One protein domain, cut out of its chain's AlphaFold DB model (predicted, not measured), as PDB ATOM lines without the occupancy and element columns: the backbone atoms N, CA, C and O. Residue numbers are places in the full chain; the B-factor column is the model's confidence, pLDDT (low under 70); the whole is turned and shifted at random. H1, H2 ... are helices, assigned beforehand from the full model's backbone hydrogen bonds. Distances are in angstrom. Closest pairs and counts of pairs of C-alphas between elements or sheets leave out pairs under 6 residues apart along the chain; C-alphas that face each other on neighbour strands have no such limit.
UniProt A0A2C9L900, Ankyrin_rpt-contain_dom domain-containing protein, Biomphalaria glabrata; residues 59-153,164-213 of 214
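Overview. This is residues 59 to 153 and 164 to 213 of the 214 residues of the protein "Ankyrin_rpt-contain_dom domain-containing protein" of Biomphalaria glabrata (UniProt A0A2C9L900). Four short helices, H1 to H4, sit side by side in a small block, and three longer ones, H5, H6 and H7, make a row beside it, with H6 crossing H3 and H5 reaching only H6. Residues 185 to 191, in the link from H6 to H7, stick out. The printed part has 145 residues with seven named helices, H1 to H7 in chain order, and no named strand: all helix. It is compact, with a radius of gyration of the C-alphas of 15.7 A and spans of 54 by 44 by 34 A.

Along the chain. H1 is residues 68 to 75, beginning at C-alpha 68 (37.837, -14.818, -3.494), H2 78 to 89, H3 115 to 121 and H4 125 to 134. H5 is residues 137 to 152, 22.4 A long, H6 166 to 179, 20.2 A, and H7 193 to 211, 25.7 A, ending at C-alpha 211 (54.520, 3.171, -24.268).

Arrangement. The hairpin of H1 and H2 has its closest C-alphas, Thr 72 and Cys 81, 6.1 A apart. H1 touches H3 at a shallow tilt of 15 degrees, the same way, closest at the C-alphas of His 70 and Pro 115, 4.4 A. H2 touches H4 at a shallow tilt of 14 degrees, the same way; the closest C-alphas, Gln 78 and Val 127, are 5.6 A apart. H3 and H4 form a hairpin, closest at the C-alphas of Ile 116 and Val 128, 5.8 A. H6, with residues 169 to 173 alone, touches H3 about perpendicular, at 74 degrees; the closest C-alphas, Cys 117 and Ser 172, are 5.7 A apart. H5 and H6 touch, opposite ways at a shallow tilt of 25 degrees, closest at the C-alphas of Leu 141 and Thr 177, 5.8 A. H6, with residues 175 to 179 alone, touches residues 193 to 197 of H7 in a hairpin, closest at the C-alphas of Met 179 and Pro 193, 5.3 A. H5 and H7 are apart. H4 and H7 only just touch, with 3 pairs of C-alphas within 8 A, closest Lys 129 and Ile 194, 7.6 A, through residues 194 to 198 of H7 alone. In each of the seven helices every O i to N i+4 pair is within hydrogen-bond range.

Size, cuts and confidence. The farthest C-alphas, Glu 95 and Cys 213, are 57.1 A apart. Residues 154 to 163 are not printed, and the gap from C-alpha 153 to C-alpha 164 is 17.4 A. The links H2 to H3 and H6 to H7 are long. Mean pLDDT of the printed part is 70.2; residues under 70 include 90 to 103 and 177 to 213.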
ATOM      1  N   THR A  59      33.984 -12.636   1.979       92.94
ATOM      2  CA  THR A  59      34.702 -11.354   2.014       92.94
ATOM      3  C   THR A  59      36.085 -11.441   2.657       92.94
ATOM      4  O   THR A  59      36.802 -10.436   2.701       92.94
ATOM      5  N   ALA A  60      36.489 -12.633   3.105       93.75
ATOM      6  CA  ALA A  60      37.795 -12.870   3.701       93.75
ATOM      7  C   ALA A  60      38.923 -12.414   2.765       93.75
ATOM      8  O   ALA A  60      38.847 -12.604   1.551       93.75
ATOM      9  N   LYS A  61      39.986 -11.842   3.338       95.19
ATOM     10  CA  LYS A  61      41.148 -11.350   2.593       95.19
ATOM     11  C   LYS A  61      42.383 -12.191   2.869       95.19
ATOM     12  O   LYS A  61      42.729 -12.410   4.028       95.19
ATOM     13  N   ASN A  62      43.083 -12.579   1.808       96.12
ATOM     14  CA  ASN A  62      44.418 -13.161   1.919       96.12
ATOM     15  C   ASN A  62      45.484 -12.091   2.244       96.12
ATOM     16  O   ASN A  62      45.184 -10.902   2.390       96.12
ATOM     17  N   LYS A  63      46.759 -12.487   2.331       95.69
ATOM     18  CA  LYS A  63      47.874 -11.563   2.614       95.69
ATOM     19  C   LYS A  63      48.092 -10.477   1.562       95.69
ATOM     20  O   LYS A  63      48.727  -9.478   1.880       95.69
ATOM     21  N   LEU A  64      47.580 -10.647   0.344       91.25
ATOM     22  CA  LEU A  64      47.588  -9.619  -0.701       91.25
ATOM     23  C   LEU A  64      46.364  -8.695  -0.612       91.25
ATOM     24  O   LEU A  64      46.193  -7.807  -1.444       91.25
ATOM     25  N   GLY A  65      45.501  -8.883   0.391       92.44
ATOM     26  CA  GLY A  65      44.247  -8.152   0.541       92.44
ATOM     27  C   GLY A  65      43.159  -8.603  -0.436       92.44
ATOM     28  O   GLY A  65      42.090  -7.998  -0.460       92.44
ATOM     29  N   GLN A  66      43.420  -9.637  -1.238       94.50
ATOM     30  CA  GLN A  66      42.491 -10.137  -2.241       94.50
ATOM     31  C   GLN A  66      41.408 -10.966  -1.564       94.50
ATOM     32  O   GLN A  66      41.706 -11.780  -0.694       94.50
ATOM     33  N   THR A  67      40.169 -10.761  -1.994       95.88
ATOM     34  CA  THR A  67      39.033 -11.636  -1.673       95.88
ATOM     35  C   THR A  67      38.914 -12.755  -2.714       95.88
ATOM     36  O   THR A  67      39.483 -12.626  -3.805       95.88
ATOM     37  N   PRO A  68      38.122 -13.816  -2.469       95.88
ATOM     38  CA  PRO A  68      37.837 -14.818  -3.494       95.88
ATOM     39  C   PRO A  68      37.306 -14.205  -4.801       95.88
ATOM     40  O   PRO A  68      37.721 -14.619  -5.880       95.88
ATOM     41  N   LEU A  69      36.500 -13.137  -4.729       95.56
ATOM     42  CA  LEU A  69      35.992 -12.443  -5.918       95.56
ATOM     43  C   LEU A  69      37.094 -11.738  -6.733       95.56
ATOM     44  O   LEU A  69      36.987 -11.669  -7.955       95.56
ATOM     45  N   HIS A  70      38.177 -11.262  -6.101       94.44
ATOM     46  CA  HIS A  70      39.346 -10.764  -6.843       94.44
ATOM     47  C   HIS A  70      39.985 -11.888  -7.659       94.44
ATOM     48  O   HIS A  70      40.302 -11.696  -8.828       94.44
ATOM     49  N   LEU A  71      40.148 -13.070  -7.058       95.56
ATOM     50  CA  LEU A  71      40.730 -14.224  -7.742       95.56
ATOM     51  C   LEU A  71      39.838 -14.685  -8.897       95.56
ATOM     52  O   LEU A  71      40.333 -14.873 -10.002       95.56
ATOM     53  N   THR A  72      38.525 -14.768  -8.686       96.12
ATOM     54  CA  THR A  72      37.551 -15.029  -9.754       96.12
ATOM     55  C   THR A  72      37.670 -14.022 -10.896       96.12
ATOM     56  O   THR A  72      37.683 -14.411 -12.063       96.12
ATOM     57  N   ALA A  73      37.819 -12.735 -10.575       93.88
ATOM     58  CA  ALA A  73      37.996 -11.689 -11.570       93.88
ATOM     59  C   ALA A  73      39.313 -11.791 -12.347       93.88
ATOM     60  O   ALA A  73      39.326 -11.456 -13.523       93.88
ATOM     61  N   ILE A  74      40.392 -12.273 -11.727       92.69
ATOM     62  CA  ILE A  74      41.672 -12.554 -12.399       92.69
ATOM     63  C   ILE A  74      41.553 -13.780 -13.314       92.69
ATOM     64  O   ILE A  74      42.089 -13.783 -14.423       92.69
ATOM     65  N   LEU A  75      40.849 -14.820 -12.859       94.12
ATOM     66  CA  LEU A  75      40.655 -16.067 -13.604       94.12
ATOM     67  C   LEU A  75      39.674 -15.911 -14.773       94.12
ATOM     68  O   LEU A  75      39.777 -16.645 -15.753       94.12
ATOM     69  N   GLY A  76      38.747 -14.954 -14.688       93.00
ATOM     70  CA  GLY A  76      37.722 -14.738 -15.709       93.00
ATOM     71  C   GLY A  76      36.581 -15.748 -15.663       93.00
ATOM     72  O   GLY A  76      35.845 -15.885 -16.640       93.00
ATOM     73  N   ASP A  77      36.435 -16.458 -14.546       94.50
ATOM     74  CA  ASP A  77      35.434 -17.505 -14.381       94.50
ATOM     75  C   ASP A  77      34.057 -16.889 -14.090       94.50
ATOM     76  O   ASP A  77      33.790 -16.380 -12.997       94.50
ATOM     77  N   GLN A  78      33.187 -16.907 -15.101       92.31
ATOM     78  CA  GLN A  78      31.832 -16.371 -14.996       92.31
ATOM     79  C   GLN A  78      30.985 -17.143 -13.978       92.31
ATOM     80  O   GLN A  78      30.244 -16.516 -13.224       92.31
ATOM     81  N   GLU A  79      31.089 -18.472 -13.936       93.06
ATOM     82  CA  GLU A  79      30.250 -19.301 -13.067       93.06
ATOM     83  C   GLU A  79      30.570 -19.019 -11.597       93.06
ATOM     84  O   GLU A  79      29.672 -18.766 -10.792       93.06
ATOM     85  N   LEU A  80      31.860 -18.952 -11.257       94.44
ATOM     86  CA  LEU A  80      32.285 -18.533  -9.923       94.44
ATOM     87  C   LEU A  80      31.841 -17.104  -9.597       94.44
ATOM     88  O   LEU A  80      31.462 -16.828  -8.458       94.44
ATOM     89  N   CYS A  81      31.877 -16.200 -10.578       93.69
ATOM     90  CA  CYS A  81      31.455 -14.814 -10.390       93.69
ATOM     91  C   CYS A  81      29.974 -14.744 -10.009       93.69
ATOM     92  O   CYS A  81      29.628 -14.107  -9.013       93.69
ATOM     93  N   ASP A  82      29.120 -15.466 -10.737       91.12
ATOM     94  CA  ASP A  82      27.685 -15.547 -10.470       91.12
ATOM     95  C   ASP A  82      27.407 -16.133  -9.074       91.12
ATOM     96  O   ASP A  82      26.569 -15.608  -8.335       91.12
ATOM     97  N   VAL A  83      28.141 -17.178  -8.671       92.19
ATOM     98  CA  VAL A  83      28.020 -17.793  -7.335       92.19
ATOM     99  C   VAL A  83      28.366 -16.798  -6.224       92.19
ATOM    100  O   VAL A  83      27.590 -16.645  -5.274       92.19
ATOM    101  N   PHE A  84      29.497 -16.096  -6.332       91.75
ATOM    102  CA  PHE A  84      29.908 -15.120  -5.321       91.75
ATOM    103  C   PHE A  84      28.987 -13.904  -5.283       91.75
ATOM    104  O   PHE A  84      28.604 -13.479  -4.197       91.75
ATOM    105  N   ILE A  85      28.587 -13.366  -6.439       88.50
ATOM    106  CA  ILE A  85      27.638 -12.249  -6.512       88.50
ATOM    107  C   ILE A  85      26.314 -12.638  -5.867       88.50
ATOM    108  O   ILE A  85      25.791 -11.884  -5.047       88.50
ATOM    109  N   LYS A  86      25.782 -13.821  -6.187       87.31
ATOM    110  CA  LYS A  86      24.555 -14.317  -5.566       87.31
ATOM    111  C   LYS A  86      24.714 -14.392  -4.051       87.31
ATOM    112  O   LYS A  86      23.913 -13.801  -3.343       87.31
ATOM    113  N   SER A  87      25.781 -15.019  -3.557       86.31
ATOM    114  CA  SER A  87      26.052 -15.095  -2.116       86.31
ATOM    115  C   SER A  87      26.184 -13.725  -1.448       86.31
ATOM    116  O   SER A  87      25.796 -13.580  -0.294       86.31
ATOM    117  N   LEU A  88      26.753 -12.739  -2.144       81.88
ATOM    118  CA  LEU A  88      26.936 -11.383  -1.634       81.88
ATOM    119  C   LEU A  88      25.640 -10.579  -1.645       81.88
ATOM    120  O   LEU A  88      25.520  -9.694  -0.817       81.88
ATOM    121  N   THR A  89      24.697 -10.884  -2.546       71.12
ATOM    122  CA  THR A  89      23.441 -10.139  -2.766       71.12
ATOM    123  C   THR A  89      22.221 -10.743  -2.077       71.12
ATOM    124  O   THR A  89      21.289 -10.016  -1.746       71.12
ATOM    125  N   THR A  90      22.222 -12.049  -1.795       64.06
ATOM    126  CA  THR A  90      21.112 -12.756  -1.131       64.06
ATOM    127  C   THR A  90      21.153 -12.672   0.397       64.06
ATOM    128  O   THR A  90      20.524 -13.488   1.067       64.06
ATOM    129  N   GLY A  91      21.897 -11.721   0.968       53.78
ATOM    130  CA  GLY A  91      21.875 -11.445   2.401       53.78
ATOM    131  C   GLY A  91      20.541 -10.825   2.812       53.78
ATOM    132  O   GLY A  91      20.449  -9.608   2.952       53.78
ATOM    133  N   GLU A  92      19.508 -11.654   2.987       37.72
ATOM    134  CA  GLU A  92      18.374 -11.301   3.836       37.72
ATOM    135  C   GLU A  92      18.920 -10.956   5.224       37.72
ATOM    136  O   GLU A  92      19.716 -11.691   5.813       37.72
ATOM    137  N   ALA A  93      18.534  -9.776   5.698       40.09
ATOM    138  CA  ALA A  93      18.923  -9.230   6.979       40.09
ATOM    139  C   ALA A  93      18.605 -10.217   8.113       40.09
ATOM    140  O   ALA A  93      17.444 -10.467   8.425       40.09
ATOM    141  N   ALA A  94      19.640 -10.719   8.789       36.84
ATOM    142  CA  ALA A  94      19.511 -10.968  10.216       36.84
ATOM    143  C   ALA A  94      19.333  -9.586  10.871       36.84
ATOM    144  O   ALA A  94      20.196  -8.723  10.718       36.84
ATOM    145  N   GLU A  95      18.187  -9.376  11.520       39.00
ATOM    146  CA  GLU A  95      17.569  -8.084  11.877       39.00
ATOM    147  C   GLU A  95      18.400  -7.089  12.720       39.00
ATOM    148  O   GLU A  95      17.904  -6.009  13.009       39.00
ATOM    149  N   ASP A  96      19.669  -7.352  13.042       39.19
ATOM    150  CA  ASP A  96      20.483  -6.490  13.917       39.19
ATOM    151  C   ASP A  96      21.897  -6.163  13.394       39.19
ATOM    152  O   ASP A  96      22.736  -5.644  14.136       39.19
ATOM    153  N   GLN A  97      22.208  -6.426  12.118       38.25
ATOM    154  CA  GLN A  97      23.506  -6.054  11.530       38.25
ATOM    155  C   GLN A  97      23.340  -5.302  10.202       38.25
ATOM    156  O   GLN A  97      22.604  -5.725   9.315       38.25
ATOM    157  N   GLN A  98      24.028  -4.155  10.092       34.62
ATOM    158  CA  GLN A  98      24.104  -3.279   8.910       34.62
ATOM    159  C   GLN A  98      24.197  -4.077   7.586       34.62
ATOM    160  O   GLN A  98      24.901  -5.087   7.558       34.62
ATOM    161  N   PRO A  99      23.588  -3.619   6.471       37.50
ATOM    162  CA  PRO A  99      23.517  -4.396   5.233       37.50
ATOM    163  C   PRO A  99      24.924  -4.697   4.693       37.50
ATOM    164  O   PRO A  99      25.638  -3.807   4.228       37.50
ATOM    165  N   ALA A 100      25.339  -5.961   4.760       46.84
ATOM    166  CA  ALA A 100      26.688  -6.422   4.423       46.84
ATOM    167  C   ALA A 100      26.942  -6.608   2.906       46.84
ATOM    168  O   ALA A 100      27.929  -7.216   2.503       46.84
ATOM    169  N   THR A 101      26.092  -6.072   2.034       49.53
ATOM    170  CA  THR A 101      25.720  -6.819   0.818       49.53
ATOM    171  C   THR A 101      26.267  -6.223  -0.505       49.53
ATOM    172  O   THR A 101      26.484  -6.949  -1.467       49.53
ATOM    173  N   VAL A 102      26.636  -4.933  -0.570       56.00
ATOM    174  CA  VAL A 102      27.267  -4.313  -1.776       56.00
ATOM    175  C   VAL A 102      28.778  -4.080  -1.602       56.00
ATOM    176  O   VAL A 102      29.557  -4.085  -2.558       56.00
ATOM    177  N   LYS A 103      29.243  -3.973  -0.351       64.19
ATOM    178  CA  LYS A 103      30.634  -3.631  -0.015       64.19
ATOM    179  C   LYS A 103      31.656  -4.664  -0.500       64.19
ATOM    180  O   LYS A 103      32.778  -4.284  -0.817       64.19
ATOM    181  N   GLY A 104      31.278  -5.946  -0.570       74.75
ATOM    182  CA  GLY A 104      32.149  -7.045  -1.010       74.75
ATOM    183  C   GLY A 104      32.655  -6.888  -2.448       74.75
ATOM    184  O   GLY A 104      33.831  -7.128  -2.719       74.75
ATOM    185  N   ILE A 105      31.788  -6.412  -3.349       83.38
ATOM    186  CA  ILE A 105      32.098  -6.236  -4.777       83.38
ATOM    187  C   ILE A 105      33.056  -5.054  -5.001       83.38
ATOM    188  O   ILE A 105      33.833  -5.051  -5.955       83.38
ATOM    189  N   LEU A 106      33.041  -4.072  -4.095       85.69
ATOM    190  CA  LEU A 106      33.876  -2.869  -4.136       85.69
ATOM    191  C   LEU A 106      35.108  -2.954  -3.214       85.69
ATOM    192  O   LEU A 106      35.808  -1.958  -3.035       85.69
ATOM    193  N   MET A 107      35.385  -4.112  -2.599       86.44
ATOM    194  CA  MET A 107      36.549  -4.255  -1.723       86.44
ATOM    195  C   MET A 107      37.849  -4.096  -2.498       86.44
ATOM    196  O   MET A 107      37.982  -4.606  -3.602       86.44
ATOM    197  N   GLU A 108      38.816  -3.430  -1.877       86.62
ATOM    198  CA  GLU A 108      40.139  -3.221  -2.456       86.62
ATOM    199  C   GLU A 108      41.161  -4.224  -1.912       86.62
ATOM    200  O   GLU A 108      41.188  -4.492  -0.703       86.62
ATOM    201  N   ASP A 109      42.028  -4.726  -2.787       88.25
ATOM    202  CA  ASP A 109      43.257  -5.417  -2.404       88.25
ATOM    203  C   ASP A 109      44.322  -4.443  -1.852       88.25
ATOM    204  O   ASP A 109      44.095  -3.233  -1.742       88.25
ATOM    205  N   LEU A 110      45.502  -4.948  -1.466       85.44
ATOM    206  CA  LEU A 110      46.576  -4.093  -0.936       85.44
ATOM    207  C   LEU A 110      47.124  -3.085  -1.954       85.44
ATOM    208  O   LEU A 110      47.678  -2.062  -1.555       85.44
ATOM    209  N   ALA A 111      46.956  -3.344  -3.249       79.12
ATOM    210  CA  ALA A 111      47.321  -2.404  -4.299       79.12
ATOM    211  C   ALA A 111      46.192  -1.411  -4.615       79.12
ATOM    212  O   ALA A 111      46.361  -0.535  -5.462       79.12
ATOM    213  N   GLY A 112      45.042  -1.513  -3.946       79.06
ATOM    214  CA  GLY A 112      43.905  -0.633  -4.172       79.06
ATOM    215  C   GLY A 112      43.034  -1.016  -5.366       79.06
ATOM    216  O   GLY A 112      42.262  -0.174  -5.829       79.06
ATOM    217  N   ARG A 113      43.168  -2.235  -5.902       83.38
ATOM    218  CA  ARG A 113      42.346  -2.740  -7.011       83.38
ATOM    219  C   ARG A 113      41.087  -3.385  -6.458       83.38
ATOM    220  O   ARG A 113      41.158  -4.100  -5.470       83.38
ATOM    221  N   THR A 114      39.957  -3.154  -7.116       88.88
ATOM    222  CA  THR A 114      38.718  -3.902  -6.871       88.88
ATOM    223  C   THR A 114      38.627  -5.111  -7.813       88.88
ATOM    224  O   THR A 114      39.353  -5.158  -8.815       88.88
ATOM    225  N   PRO A 115      37.715  -6.071  -7.580       91.00
ATOM    226  CA  PRO A 115      37.498  -7.189  -8.496       91.00
ATOM    227  C   PRO A 115      37.247  -6.749  -9.942       91.00
ATOM    228  O   PRO A 115      37.849  -7.292 -10.863       91.00
ATOM    229  N   ILE A 116      36.441  -5.707 -10.177       86.69
ATOM    230  CA  ILE A 116      36.221  -5.219 -11.547       86.69
ATOM    231  C   ILE A 116      37.496  -4.631 -12.172       86.69
ATOM    232  O   ILE A 116      37.702  -4.779 -13.376       86.69
ATOM    233  N   CYS A 117      38.381  -4.010 -11.380       82.62
ATOM    234  CA  CYS A 117      39.675  -3.542 -11.878       82.62
ATOM    235  C   CYS A 117      40.542  -4.709 -12.360       82.62
ATOM    236  O   CYS A 117      41.180  -4.587 -13.405       82.62
ATOM    237  N   GLU A 118      40.552  -5.832 -11.638       85.94
ATOM    238  CA  GLU A 118      41.272  -7.034 -12.070       85.94
ATOM    239  C   GLU A 118      40.634  -7.646 -13.324       85.94
ATOM    240  O   GLU A 118      41.336  -7.906 -14.299       85.94
ATOM    241  N   ALA A 119      39.304  -7.769 -13.375       87.25
ATOM    242  CA  ALA A 119      38.616  -8.274 -14.565       87.25
ATOM    243  C   ALA A 119      38.926  -7.426 -15.812       87.25
ATOM    244  O   ALA A 119      39.147  -7.965 -16.895       87.25
ATOM    245  N   LEU A 120      39.010  -6.099 -15.670       81.75
ATOM    246  CA  LEU A 120      39.407  -5.200 -16.758       81.75
ATOM    247  C   LEU A 120      40.865  -5.367 -17.169       81.75
ATOM    248  O   LEU A 120      41.160  -5.425 -18.363       81.75
ATOM    249  N   ARG A 121      41.768  -5.472 -16.193       79.38
ATOM    250  CA  ARG A 121      43.201  -5.669 -16.426       79.38
ATOM    251  C   ARG A 121      43.475  -6.947 -17.221       79.38
ATOM    252  O   ARG A 121      44.327  -6.936 -18.105       79.38
ATOM    253  N   PHE A 122      42.734  -8.015 -16.935       81.81
ATOM    254  CA  PHE A 122      42.840  -9.297 -17.634       81.81
ATOM    255  C   PHE A 122      41.864  -9.448 -18.816       81.81
ATOM    256  O   PHE A 122      41.854 -10.485 -19.470       81.81
ATOM    257  N   GLN A 123      41.101  -8.400 -19.155       82.56
ATOM    258  CA  GLN A 123      40.149  -8.366 -20.277       82.56
ATOM    259  C   GLN A 123      39.015  -9.400 -20.189       82.56
ATOM    260  O   GLN A 123      38.452  -9.821 -21.203       82.56
ATOM    261  N   HIS A 124      38.613  -9.764 -18.977       85.75
ATOM    262  CA  HIS A 124      37.510 -10.683 -18.715       85.75
ATOM    263  C   HIS A 124      36.167  -9.967 -18.810       85.75
ATOM    264  O   HIS A 124      35.463  -9.745 -17.827       85.75
ATOM    265  N   LEU A 125      35.809  -9.583 -20.037       79.69
ATOM    266  CA  LEU A 125      34.647  -8.747 -20.348       79.69
ATOM    267  C   LEU A 125      33.326  -9.305 -19.822       79.69
ATOM    268  O   LEU A 125      32.434  -8.543 -19.465       79.69
ATOM    269  N   VAL A 126      33.185 -10.628 -19.799       84.56
ATOM    270  CA  VAL A 126      31.981 -11.280 -19.282       84.56
ATOM    271  C   VAL A 126      31.860 -11.043 -17.778       84.56
ATOM    272  O   VAL A 126      30.829 -10.555 -17.331       84.56
ATOM    273  N   VAL A 127      32.940 -11.252 -17.021       87.25
ATOM    274  CA  VAL A 127      32.985 -10.962 -15.581       87.25
ATOM    275  C   VAL A 127      32.767  -9.474 -15.304       87.25
ATOM    276  O   VAL A 127      32.022  -9.131 -14.392       87.25
ATOM    277  N   VAL A 128      33.340  -8.583 -16.122       83.56
ATOM    278  CA  VAL A 128      33.086  -7.133 -16.031       83.56
ATOM    279  C   VAL A 128      31.593  -6.832 -16.150       83.56
ATOM    280  O   VAL A 128      31.055  -6.112 -15.313       83.56
ATOM    281  N   LYS A 129      30.905  -7.401 -17.149       79.31
ATOM    282  CA  LYS A 129      29.454  -7.223 -17.318       79.31
ATOM    283  C   LYS A 129      28.682  -7.733 -16.111       79.31
ATOM    284  O   LYS A 129      27.802  -7.030 -15.624       79.31
ATOM    285  N   THR A 130      29.008  -8.931 -15.633       84.38
ATOM    286  CA  THR A 130      28.327  -9.529 -14.485       84.38
ATOM    287  C   THR A 130      28.468  -8.645 -13.246       84.38
ATOM    288  O   THR A 130      27.464  -8.287 -12.634       84.38
ATOM    289  N   LEU A 131      29.691  -8.204 -12.930       83.31
ATOM    290  CA  LEU A 131      29.958  -7.321 -11.791       83.31
ATOM    291  C   LEU A 131      29.206  -5.988 -11.917       83.31
ATOM    292  O   LEU A 131      28.572  -5.551 -10.957       83.31
ATOM    293  N   MET A 132      29.211  -5.377 -13.105       77.06
ATOM    294  CA  MET A 132      28.505  -4.116 -13.374       77.06
ATOM    295  C   MET A 132      26.989  -4.230 -13.224       77.06
ATOM    296  O   MET A 132      26.355  -3.295 -12.746       77.06
ATOM    297  N   ASN A 133      26.410  -5.362 -13.621       77.94
ATOM    298  CA  ASN A 133      24.975  -5.604 -13.487       77.94
ATOM    299  C   ASN A 133      24.559  -5.897 -12.039       77.94
ATOM    300  O   ASN A 133      23.387  -5.760 -11.707       77.94
ATOM    301  N   SER A 134      25.503  -6.323 -11.196       75.25
ATOM    302  CA  SER A 134      25.251  -6.671  -9.794       75.25
ATOM    303  C   SER A 134      25.426  -5.521  -8.800       75.25
ATOM    304  O   SER A 134      24.942  -5.616  -7.675       75.25
ATOM    305  N   CYS A 135      26.120  -4.450  -9.190       67.25
ATOM    306  CA  CYS A 135      26.309  -3.272  -8.346       67.25
ATOM    307  C   CYS A 135      25.162  -2.279  -8.536       67.25
ATOM    308  O   CYS A 135      24.731  -2.051  -9.668       67.25
ATOM    309  N   ASP A 136      24.757  -1.598  -7.459       70.75
ATOM    310  CA  ASP A 136      24.039  -0.336  -7.619       70.75
ATOM    311  C   ASP A 136      24.963   0.655  -8.342       70.75
ATOM    312  O   ASP A 136      26.071   0.973  -7.893       70.75
ATOM    313  N   GLN A 137      24.520   1.079  -9.520       68.88
ATOM    314  CA  GLN A 137      25.288   1.903 -10.436       68.88
ATOM    315  C   GLN A 137      25.627   3.273  -9.842       68.88
ATOM    316  O   GLN A 137      26.717   3.791 -10.095       68.88
ATOM    317  N   GLU A 138      24.739   3.851  -9.035       69.31
ATOM    318  CA  GLU A 138      24.942   5.180  -8.460       69.31
ATOM    319  C   GLU A 138      25.998   5.144  -7.346       69.31
ATOM    320  O   GLU A 138      26.972   5.903  -7.380       69.31
ATOM    321  N   GLU A 139      25.882   4.182  -6.424       71.88
ATOM    322  CA  GLU A 139      26.855   3.976  -5.343       71.88
ATOM    323  C   GLU A 139      28.244   3.626  -5.898       71.88
ATOM    324  O   GLU A 139      29.263   4.182  -5.468       71.88
ATOM    325  N   ALA A 140      28.296   2.750  -6.907       72.44
ATOM    326  CA  ALA A 140      29.538   2.387  -7.576       72.44
ATOM    327  C   ALA A 140      30.200   3.602  -8.243       72.44
ATOM    328  O   ALA A 140      31.413   3.798  -8.112       72.44
ATOM    329  N   LEU A 141      29.424   4.449  -8.933       73.19
ATOM    330  CA  LEU A 141      29.959   5.647  -9.580       73.19
ATOM    331  C   LEU A 141      30.549   6.611  -8.549       73.19
ATOM    332  O   LEU A 141      31.676   7.081  -8.731       73.19
ATOM    333  N   GLU A 142      29.830   6.878  -7.458       77.50
ATOM    334  CA  GLU A 142      30.338   7.722  -6.380       77.50
ATOM    335  C   GLU A 142      31.636   7.181  -5.778       77.50
ATOM    336  O   GLU A 142      32.593   7.940  -5.574       77.50
ATOM    337  N   PHE A 143      31.680   5.875  -5.500       83.00
ATOM    338  CA  PHE A 143      32.857   5.203  -4.964       83.00
ATOM    339  C   PHE A 143      34.065   5.395  -5.888       83.00
ATOM    340  O   PHE A 143      35.118   5.878  -5.454       83.00
ATOM    341  N   TYR A 144      33.909   5.096  -7.180       79.62
ATOM    342  CA  TYR A 144      35.005   5.190  -8.141       79.62
ATOM    343  C   TYR A 144      35.458   6.631  -8.390       79.62
ATOM    344  O   TYR A 144      36.661   6.877  -8.497       79.62
ATOM    345  N   VAL A 145      34.546   7.608  -8.403       77.31
ATOM    346  CA  VAL A 145      34.908   9.032  -8.515       77.31
ATOM    347  C   VAL A 145      35.731   9.485  -7.307       77.31
ATOM    348  O   VAL A 145      36.816  10.050  -7.490       77.31
ATOM    349  N   LYS A 146      35.272   9.193  -6.081       80.25
ATOM    350  CA  LYS A 146      36.011   9.500  -4.841       80.25
ATOM    351  C   LYS A 146      37.390   8.835  -4.854       80.25
ATOM    352  O   LYS A 146      38.391   9.453  -4.480       80.25
ATOM    353  N   ARG A 147      37.473   7.595  -5.345       81.25
ATOM    354  CA  ARG A 147      38.731   6.847  -5.437       81.25
ATOM    355  C   ARG A 147      39.717   7.456  -6.430       81.25
ATOM    356  O   ARG A 147      40.880   7.634  -6.075       81.25
ATOM    357  N   ILE A 148      39.266   7.821  -7.631       77.12
ATOM    358  CA  ILE A 148      40.101   8.485  -8.645       77.12
ATOM    359  C   ILE A 148      40.645   9.812  -8.104       77.12
ATOM    360  O   ILE A 148      41.829  10.099  -8.269       77.12
ATOM    361  N   GLN A 149      39.809  10.613  -7.435       77.81
ATOM    362  CA  GLN A 149      40.239  11.877  -6.824       77.81
ATOM    363  C   GLN A 149      41.327  11.653  -5.768       77.81
ATOM    364  O   GLN A 149      42.348  12.337  -5.796       77.81
ATOM    365  N   LYS A 150      41.145  10.653  -4.894       80.62
ATOM    366  CA  LYS A 150      42.144  10.262  -3.892       80.62
ATOM    367  C   LYS A 150      43.449   9.782  -4.528       80.62
ATOM    368  O   LYS A 150      44.514  10.134  -4.048       80.62
ATOM    369  N   LEU A 151      43.390   8.979  -5.592       74.94
ATOM    370  CA  LEU A 151      44.593   8.487  -6.273       74.94
ATOM    371  C   LEU A 151      45.367   9.615  -6.965       74.94
ATOM    372  O   LEU A 151      46.591   9.616  -6.927       74.94
ATOM    373  N   LYS A 152      44.668  10.601  -7.541       76.44
ATOM    374  CA  LYS A 152      45.291  11.779  -8.171       76.44
ATOM    375  C   LYS A 152      45.969  12.726  -7.181       76.44
ATOM    376  O   LYS A 152      46.861  13.460  -7.587       76.44
ATOM    377  N   SER A 153      45.524  12.759  -5.925       76.81
ATOM    378  CA  SER A 153      46.114  13.621  -4.893       76.81
ATOM    379  C   SER A 153      47.310  12.991  -4.179       76.81
ATOM    380  O   SER A 153      47.976  13.678  -3.404       76.81
ATOM    381  N   LEU A 164      52.310  -2.536  -9.913       57.62
ATOM    382  CA  LEU A 164      51.484  -1.850 -10.916       57.62
ATOM    383  C   LEU A 164      51.390  -0.338 -10.656       57.62
ATOM    384  O   LEU A 164      50.977   0.086  -9.576       57.62
ATOM    385  N   ASP A 165      51.673   0.449 -11.696       69.19
ATOM    386  CA  ASP A 165      51.585   1.909 -11.687       69.19
ATOM    387  C   ASP A 165      50.153   2.386 -11.364       69.19
ATOM    388  O   ASP A 165      49.159   1.918 -11.935       69.19
ATOM    389  N   ILE A 166      50.060   3.367 -10.463       69.44
ATOM    390  CA  ILE A 166      48.849   4.106 -10.090       69.44
ATOM    391  C   ILE A 166      48.077   4.571 -11.336       69.44
ATOM    392  O   ILE A 166      46.844   4.574 -11.317       69.44
ATOM    393  N   GLN A 167      48.762   4.900 -12.439       69.06
ATOM    394  CA  GLN A 167      48.109   5.278 -13.698       69.06
ATOM    395  C   GLN A 167      47.280   4.148 -14.317       69.06
ATOM    396  O   GLN A 167      46.198   4.408 -14.843       69.06
ATOM    397  N   SER A 168      47.728   2.895 -14.213       67.94
ATOM    398  CA  SER A 168      46.971   1.735 -14.700       67.94
ATOM    399  C   SER A 168      45.670   1.561 -13.912       67.94
ATOM    400  O   SER A 168      44.601   1.375 -14.497       67.94
ATOM    401  N   ILE A 169      45.736   1.724 -12.586       70.12
ATOM    402  CA  ILE A 169      44.562   1.667 -11.703       70.12
ATOM    403  C   ILE A 169      43.602   2.815 -12.025       70.12
ATOM    404  O   ILE A 169      42.412   2.581 -12.232       70.12
ATOM    405  N   ILE A 170      44.112   4.048 -12.129       70.56
ATOM    406  CA  ILE A 170      43.325   5.221 -12.531       70.56
ATOM    407  C   ILE A 170      42.650   4.970 -13.888       70.56
ATOM    408  O   ILE A 170      41.460   5.243 -14.026       70.56
ATOM    409  N   GLY A 171      43.368   4.408 -14.865       73.25
ATOM    410  CA  GLY A 171      42.842   4.066 -16.187       73.25
ATOM    411  C   GLY A 171      41.674   3.078 -16.132       73.25
ATOM    412  O   GLY A 171      40.608   3.364 -16.685       73.25
ATOM    413  N   SER A 172      41.839   1.959 -15.418       75.06
ATOM    414  CA  SER A 172      40.772   0.970 -15.211       75.06
ATOM    415  C   SER A 172      39.559   1.583 -14.506       75.06
ATOM    416  O   SER A 172      38.428   1.358 -14.923       75.06
ATOM    417  N   LEU A 173      39.770   2.422 -13.488       74.75
ATOM    418  CA  LEU A 173      38.694   3.104 -12.763       74.75
ATOM    419  C   LEU A 173      37.936   4.116 -13.633       74.75
ATOM    420  O   LEU A 173      36.706   4.143 -13.625       74.75
ATOM    421  N   LEU A 174      38.647   4.929 -14.420       72.44
ATOM    422  CA  LEU A 174      38.038   5.858 -15.379       72.44
ATOM    423  C   LEU A 174      37.157   5.115 -16.378       72.44
ATOM    424  O   LEU A 174      36.069   5.581 -16.717       72.44
ATOM    425  N   LEU A 175      37.611   3.954 -16.833       72.50
ATOM    426  CA  LEU A 175      36.843   3.116 -17.730       72.50
ATOM    427  C   LEU A 175      35.558   2.597 -17.067       72.50
ATOM    428  O   LEU A 175      34.499   2.691 -17.684       72.50
ATOM    429  N   VAL A 176      35.615   2.171 -15.798       74.06
ATOM    430  CA  VAL A 176      34.409   1.812 -15.030       74.06
ATOM    431  C   VAL A 176      33.435   2.984 -14.920       74.06
ATOM    432  O   VAL A 176      32.264   2.825 -15.247       74.06
ATOM    433  N   THR A 177      33.899   4.189 -14.572       69.75
ATOM    434  CA  THR A 177      33.005   5.364 -14.475       69.75
ATOM    435  C   THR A 177      32.326   5.733 -15.797       69.75
ATOM    436  O   THR A 177      31.231   6.285 -15.786       69.75
ATOM    437  N   LYS A 178      32.954   5.429 -16.941       66.75
ATOM    438  CA  LYS A 178      32.369   5.638 -18.275       66.75
ATOM    439  C   LYS A 178      31.348   4.565 -18.651       66.75
ATOM    440  O   LYS A 178      30.489   4.833 -19.483       66.75
ATOM    441  N   MET A 179      31.461   3.367 -18.077       65.69
ATOM    442  CA  MET A 179      30.526   2.270 -18.322       65.69
ATOM    443  C   MET A 179      29.202   2.420 -17.590       65.69
ATOM    444  O   MET A 179      28.222   1.833 -18.035       65.69
ATOM    445  N   ILE A 180      29.176   3.142 -16.470       64.19
ATOM    446  CA  ILE A 180      27.955   3.373 -15.701       64.19
ATOM    447  C   ILE A 180      27.104   4.399 -16.476       64.19
ATOM    448  O   ILE A 180      27.498   5.569 -16.550       64.19
ATOM    449  N   PRO A 181      25.986   4.007 -17.120       55.09
ATOM    450  CA  PRO A 181      25.174   4.937 -17.896       55.09
ATOM    451  C   PRO A 181      24.602   6.032 -16.990       55.09
ATOM    452  O   PRO A 181      23.963   5.759 -15.982       55.09
ATOM    453  N   LYS A 182      24.800   7.297 -17.381       51.72
ATOM    454  CA  LYS A 182      24.517   8.478 -16.546       51.72
ATOM    455  C   LYS A 182      23.050   8.761 -16.222       51.72
ATOM    456  O   LYS A 182      22.821   9.766 -15.579       51.72
ATOM    457  N   ASN A 183      22.108   7.953 -16.693       43.84
ATOM    458  CA  ASN A 183      20.683   7.927 -16.343       43.84
ATOM    459  C   ASN A 183      20.078   6.836 -17.237       43.84
ATOM    460  O   ASN A 183      20.184   6.942 -18.461       43.84
ATOM    461  N   HIS A 184      19.506   5.765 -16.686       46.31
ATOM    462  CA  HIS A 184      18.944   4.685 -17.504       46.31
ATOM    463  C   HIS A 184      17.935   5.223 -18.546       46.31
ATOM    464  O   HIS A 184      16.886   5.742 -18.187       46.31
ATOM    465  N   LEU A 185      18.260   5.042 -19.835       39.50
ATOM    466  CA  LEU A 185      17.372   5.118 -21.007       39.50
ATOM    467  C   LEU A 185      16.617   6.442 -21.231       39.50
ATOM    468  O   LEU A 185      15.504   6.626 -20.746       39.50
ATOM    469  N   LYS A 186      17.122   7.271 -22.155       39.47
ATOM    470  CA  LYS A 186      16.236   7.889 -23.166       39.47
ATOM    471  C   LYS A 186      16.875   8.213 -24.513       39.47
ATOM    472  O   LYS A 186      16.135   8.380 -25.470       39.47
ATOM    473  N   GLU A 187      18.198   8.175 -24.645       39.41
ATOM    474  CA  GLU A 187      18.864   8.332 -25.945       39.41
ATOM    475  C   GLU A 187      20.059   7.375 -26.047       39.41
ATOM    476  O   GLU A 187      21.218   7.759 -25.929       39.41
ATOM    477  N   LEU A 188      19.774   6.083 -26.245       37.03
ATOM    478  CA  LEU A 188      20.761   5.155 -26.804       37.03
ATOM    479  C   LEU A 188      20.885   5.451 -28.302       37.03
ATOM    480  O   LEU A 188      20.275   4.789 -29.137       37.03
ATOM    481  N   SER A 189      21.669   6.473 -28.624       39.12
ATOM    482  CA  SER A 189      22.246   6.645 -29.952       39.12
ATOM    483  C   SER A 189      23.610   5.937 -29.971       39.12
ATOM    484  O   SER A 189      24.622   6.445 -29.504       39.12
ATOM    485  N   GLU A 190      23.563   4.691 -30.449       45.25
ATOM    486  CA  GLU A 190      24.596   3.965 -31.212       45.25
ATOM    487  C   GLU A 190      25.925   3.483 -30.592       45.25
ATOM    488  O   GLU A 190      26.746   2.941 -31.331       45.25
ATOM    489  N   ALA A 191      26.143   3.486 -29.272       47.06
ATOM    490  CA  ALA A 191      27.254   2.689 -28.723       47.06
ATOM    491  C   ALA A 191      26.929   2.016 -27.384       47.06
ATOM    492  O   ALA A 191      26.801   2.666 -26.350       47.06
ATOM    493  N   ASP A 192      26.823   0.686 -27.412       57.31
ATOM    494  CA  ASP A 192      26.802  -0.175 -26.228       57.31
ATOM    495  C   ASP A 192      28.038   0.145 -25.348       57.31
ATOM    496  O   ASP A 192      29.167   0.017 -25.843       57.31
ATOM    497  N   PRO A 193      27.877   0.563 -24.074       52.41
ATOM    498  CA  PRO A 193      28.989   0.872 -23.166       52.41
ATOM    499  C   PRO A 193      30.020  -0.259 -23.070       52.41
ATOM    500  O   PRO A 193      31.213  -0.010 -22.894       52.41
ATOM    501  N   ILE A 194      29.577  -1.502 -23.269       52.72
ATOM    502  CA  ILE A 194      30.436  -2.680 -23.358       52.72
ATOM    503  C   ILE A 194      31.288  -2.654 -24.630       52.72
ATOM    504  O   ILE A 194      32.470  -2.983 -24.568       52.72
ATOM    505  N   ASN A 195      30.732  -2.282 -25.786       52.56
ATOM    506  CA  ASN A 195      31.492  -2.172 -27.036       52.56
ATOM    507  C   ASN A 195      32.485  -1.007 -26.984       52.56
ATOM    508  O   ASN A 195      33.615  -1.157 -27.452       52.56
ATOM    509  N   CYS A 196      32.114   0.111 -26.349       52.06
ATOM    510  CA  CYS A 196      33.061   1.174 -26.014       52.06
ATOM    511  C   CYS A 196      34.184   0.651 -25.116       52.06
ATOM    512  O   CYS A 196      35.347   0.968 -25.350       52.06
ATOM    513  N   LEU A 197      33.865  -0.192 -24.132       54.00
ATOM    514  CA  LEU A 197      34.871  -0.818 -23.288       54.00
ATOM    515  C   LEU A 197      35.787  -1.763 -24.076       54.00
ATOM    516  O   LEU A 197      37.002  -1.674 -23.935       54.00
ATOM    517  N   VAL A 198      35.242  -2.610 -24.953       54.03
ATOM    518  CA  VAL A 198      36.039  -3.490 -25.824       54.03
ATOM    519  C   VAL A 198      36.994  -2.667 -26.687       54.03
ATOM    520  O   VAL A 198      38.168  -3.013 -26.792       54.03
ATOM    521  N   GLN A 199      36.525  -1.567 -27.280       52.59
ATOM    522  CA  GLN A 199      37.365  -0.688 -28.093       52.59
ATOM    523  C   GLN A 199      38.420   0.041 -27.257       52.59
ATOM    524  O   GLN A 199      39.586   0.029 -27.632       52.59
ATOM    525  N   VAL A 200      38.061   0.623 -26.110       50.66
ATOM    526  CA  VAL A 200      39.004   1.366 -25.259       50.66
ATOM    527  C   VAL A 200      40.043   0.444 -24.625       50.66
ATOM    528  O   VAL A 200      41.210   0.810 -24.575       50.66
ATOM    529  N   VAL A 201      39.673  -0.762 -24.185       53.31
ATOM    530  CA  VAL A 201      40.634  -1.746 -23.657       53.31
ATOM    531  C   VAL A 201      41.561  -2.238 -24.766       53.31
ATOM    532  O   VAL A 201      42.772  -2.267 -24.561       53.31
ATOM    533  N   ARG A 202      41.035  -2.541 -25.965       50.31
ATOM    534  CA  ARG A 202      41.865  -2.903 -27.130       50.31
ATOM    535  C   ARG A 202      42.837  -1.782 -27.514       50.31
ATOM    536  O   ARG A 202      44.019  -2.051 -27.706       50.31
ATOM    537  N   LEU A 203      42.364  -0.536 -27.558       46.91
ATOM    538  CA  LEU A 203      43.179   0.646 -27.860       46.91
ATOM    539  C   LEU A 203      44.189   0.959 -26.750       46.91
ATOM    540  O   LEU A 203      45.300   1.392 -27.049       46.91
ATOM    541  N   ASN A 204      43.852   0.717 -25.480       46.88
ATOM    542  CA  ASN A 204      44.778   0.887 -24.363       46.88
ATOM    543  C   ASN A 204      45.869  -0.183 -24.365       46.88
ATOM    544  O   ASN A 204      46.993   0.145 -24.031       46.88
ATOM    545  N   VAL A 205      45.605  -1.422 -24.785       47.00
ATOM    546  CA  VAL A 205      46.669  -2.430 -24.943       47.00
ATOM    547  C   VAL A 205      47.640  -2.029 -26.052       47.00
ATOM    548  O   VAL A 205      48.846  -2.166 -25.864       47.00
ATOM    549  N   GLU A 206      47.151  -1.487 -27.172       40.84
ATOM    550  CA  GLU A 206      48.026  -0.937 -28.218       40.84
ATOM    551  C   GLU A 206      48.767   0.325 -27.755       40.84
ATOM    552  O   GLU A 206      49.964   0.446 -27.994       40.84
ATOM    553  N   SER A 207      48.111   1.220 -27.011       36.97
ATOM    554  CA  SER A 207      48.729   2.441 -26.472       36.97
ATOM    555  C   SER A 207      49.745   2.148 -25.361       36.97
ATOM    556  O   SER A 207      50.770   2.814 -25.284       36.97
ATOM    557  N   ILE A 208      49.505   1.122 -24.538       36.78
ATOM    558  CA  ILE A 208      50.438   0.622 -23.518       36.78
ATOM    559  C   ILE A 208      51.600  -0.118 -24.196       36.78
ATOM    560  O   ILE A 208      52.747   0.104 -23.828       36.78
ATOM    561  N   ARG A 209      51.357  -0.914 -25.252       34.31
ATOM    562  CA  ARG A 209      52.434  -1.487 -26.086       34.31
ATOM    563  C   ARG A 209      53.319  -0.408 -26.710       34.31
ATOM    564  O   ARG A 209      54.531  -0.571 -26.734       34.31
ATOM    565  N   MET A 210      52.725   0.686 -27.184       34.53
ATOM    566  CA  MET A 210      53.454   1.834 -27.737       34.53
ATOM    567  C   MET A 210      54.233   2.612 -26.664       34.53
ATOM    568  O   MET A 210      55.227   3.251 -26.993       34.53
ATOM    569  N   PHE A 211      53.825   2.536 -25.394       30.39
ATOM    570  CA  PHE A 211      54.520   3.171 -24.268       30.39
ATOM    571  C   PHE A 211      55.730   2.365 -23.758       30.39
ATOM    572  O   PHE A 211      56.652   2.954 -23.213       30.39
ATOM    573  N   PHE A 212      55.753   1.042 -23.961       33.22
ATOM    574  CA  PHE A 212      56.860   0.156 -23.559       33.22
ATOM    575  C   PHE A 212      57.831  -0.207 -24.701       33.22
ATOM    576  O   PHE A 212      58.740  -1.010 -24.495       33.22
ATOM    577  N   CYS A 213      57.655   0.363 -25.899       28.16
ATOM    578  CA  CYS A 213      58.524   0.131 -27.060       28.16
ATOM    579  C   CYS A 213      59.345   1.358 -27.507       28.16
ATOM    580  O   CYS A 213      59.841   1.349 -28.631       28.16
TER     581      CYS A 213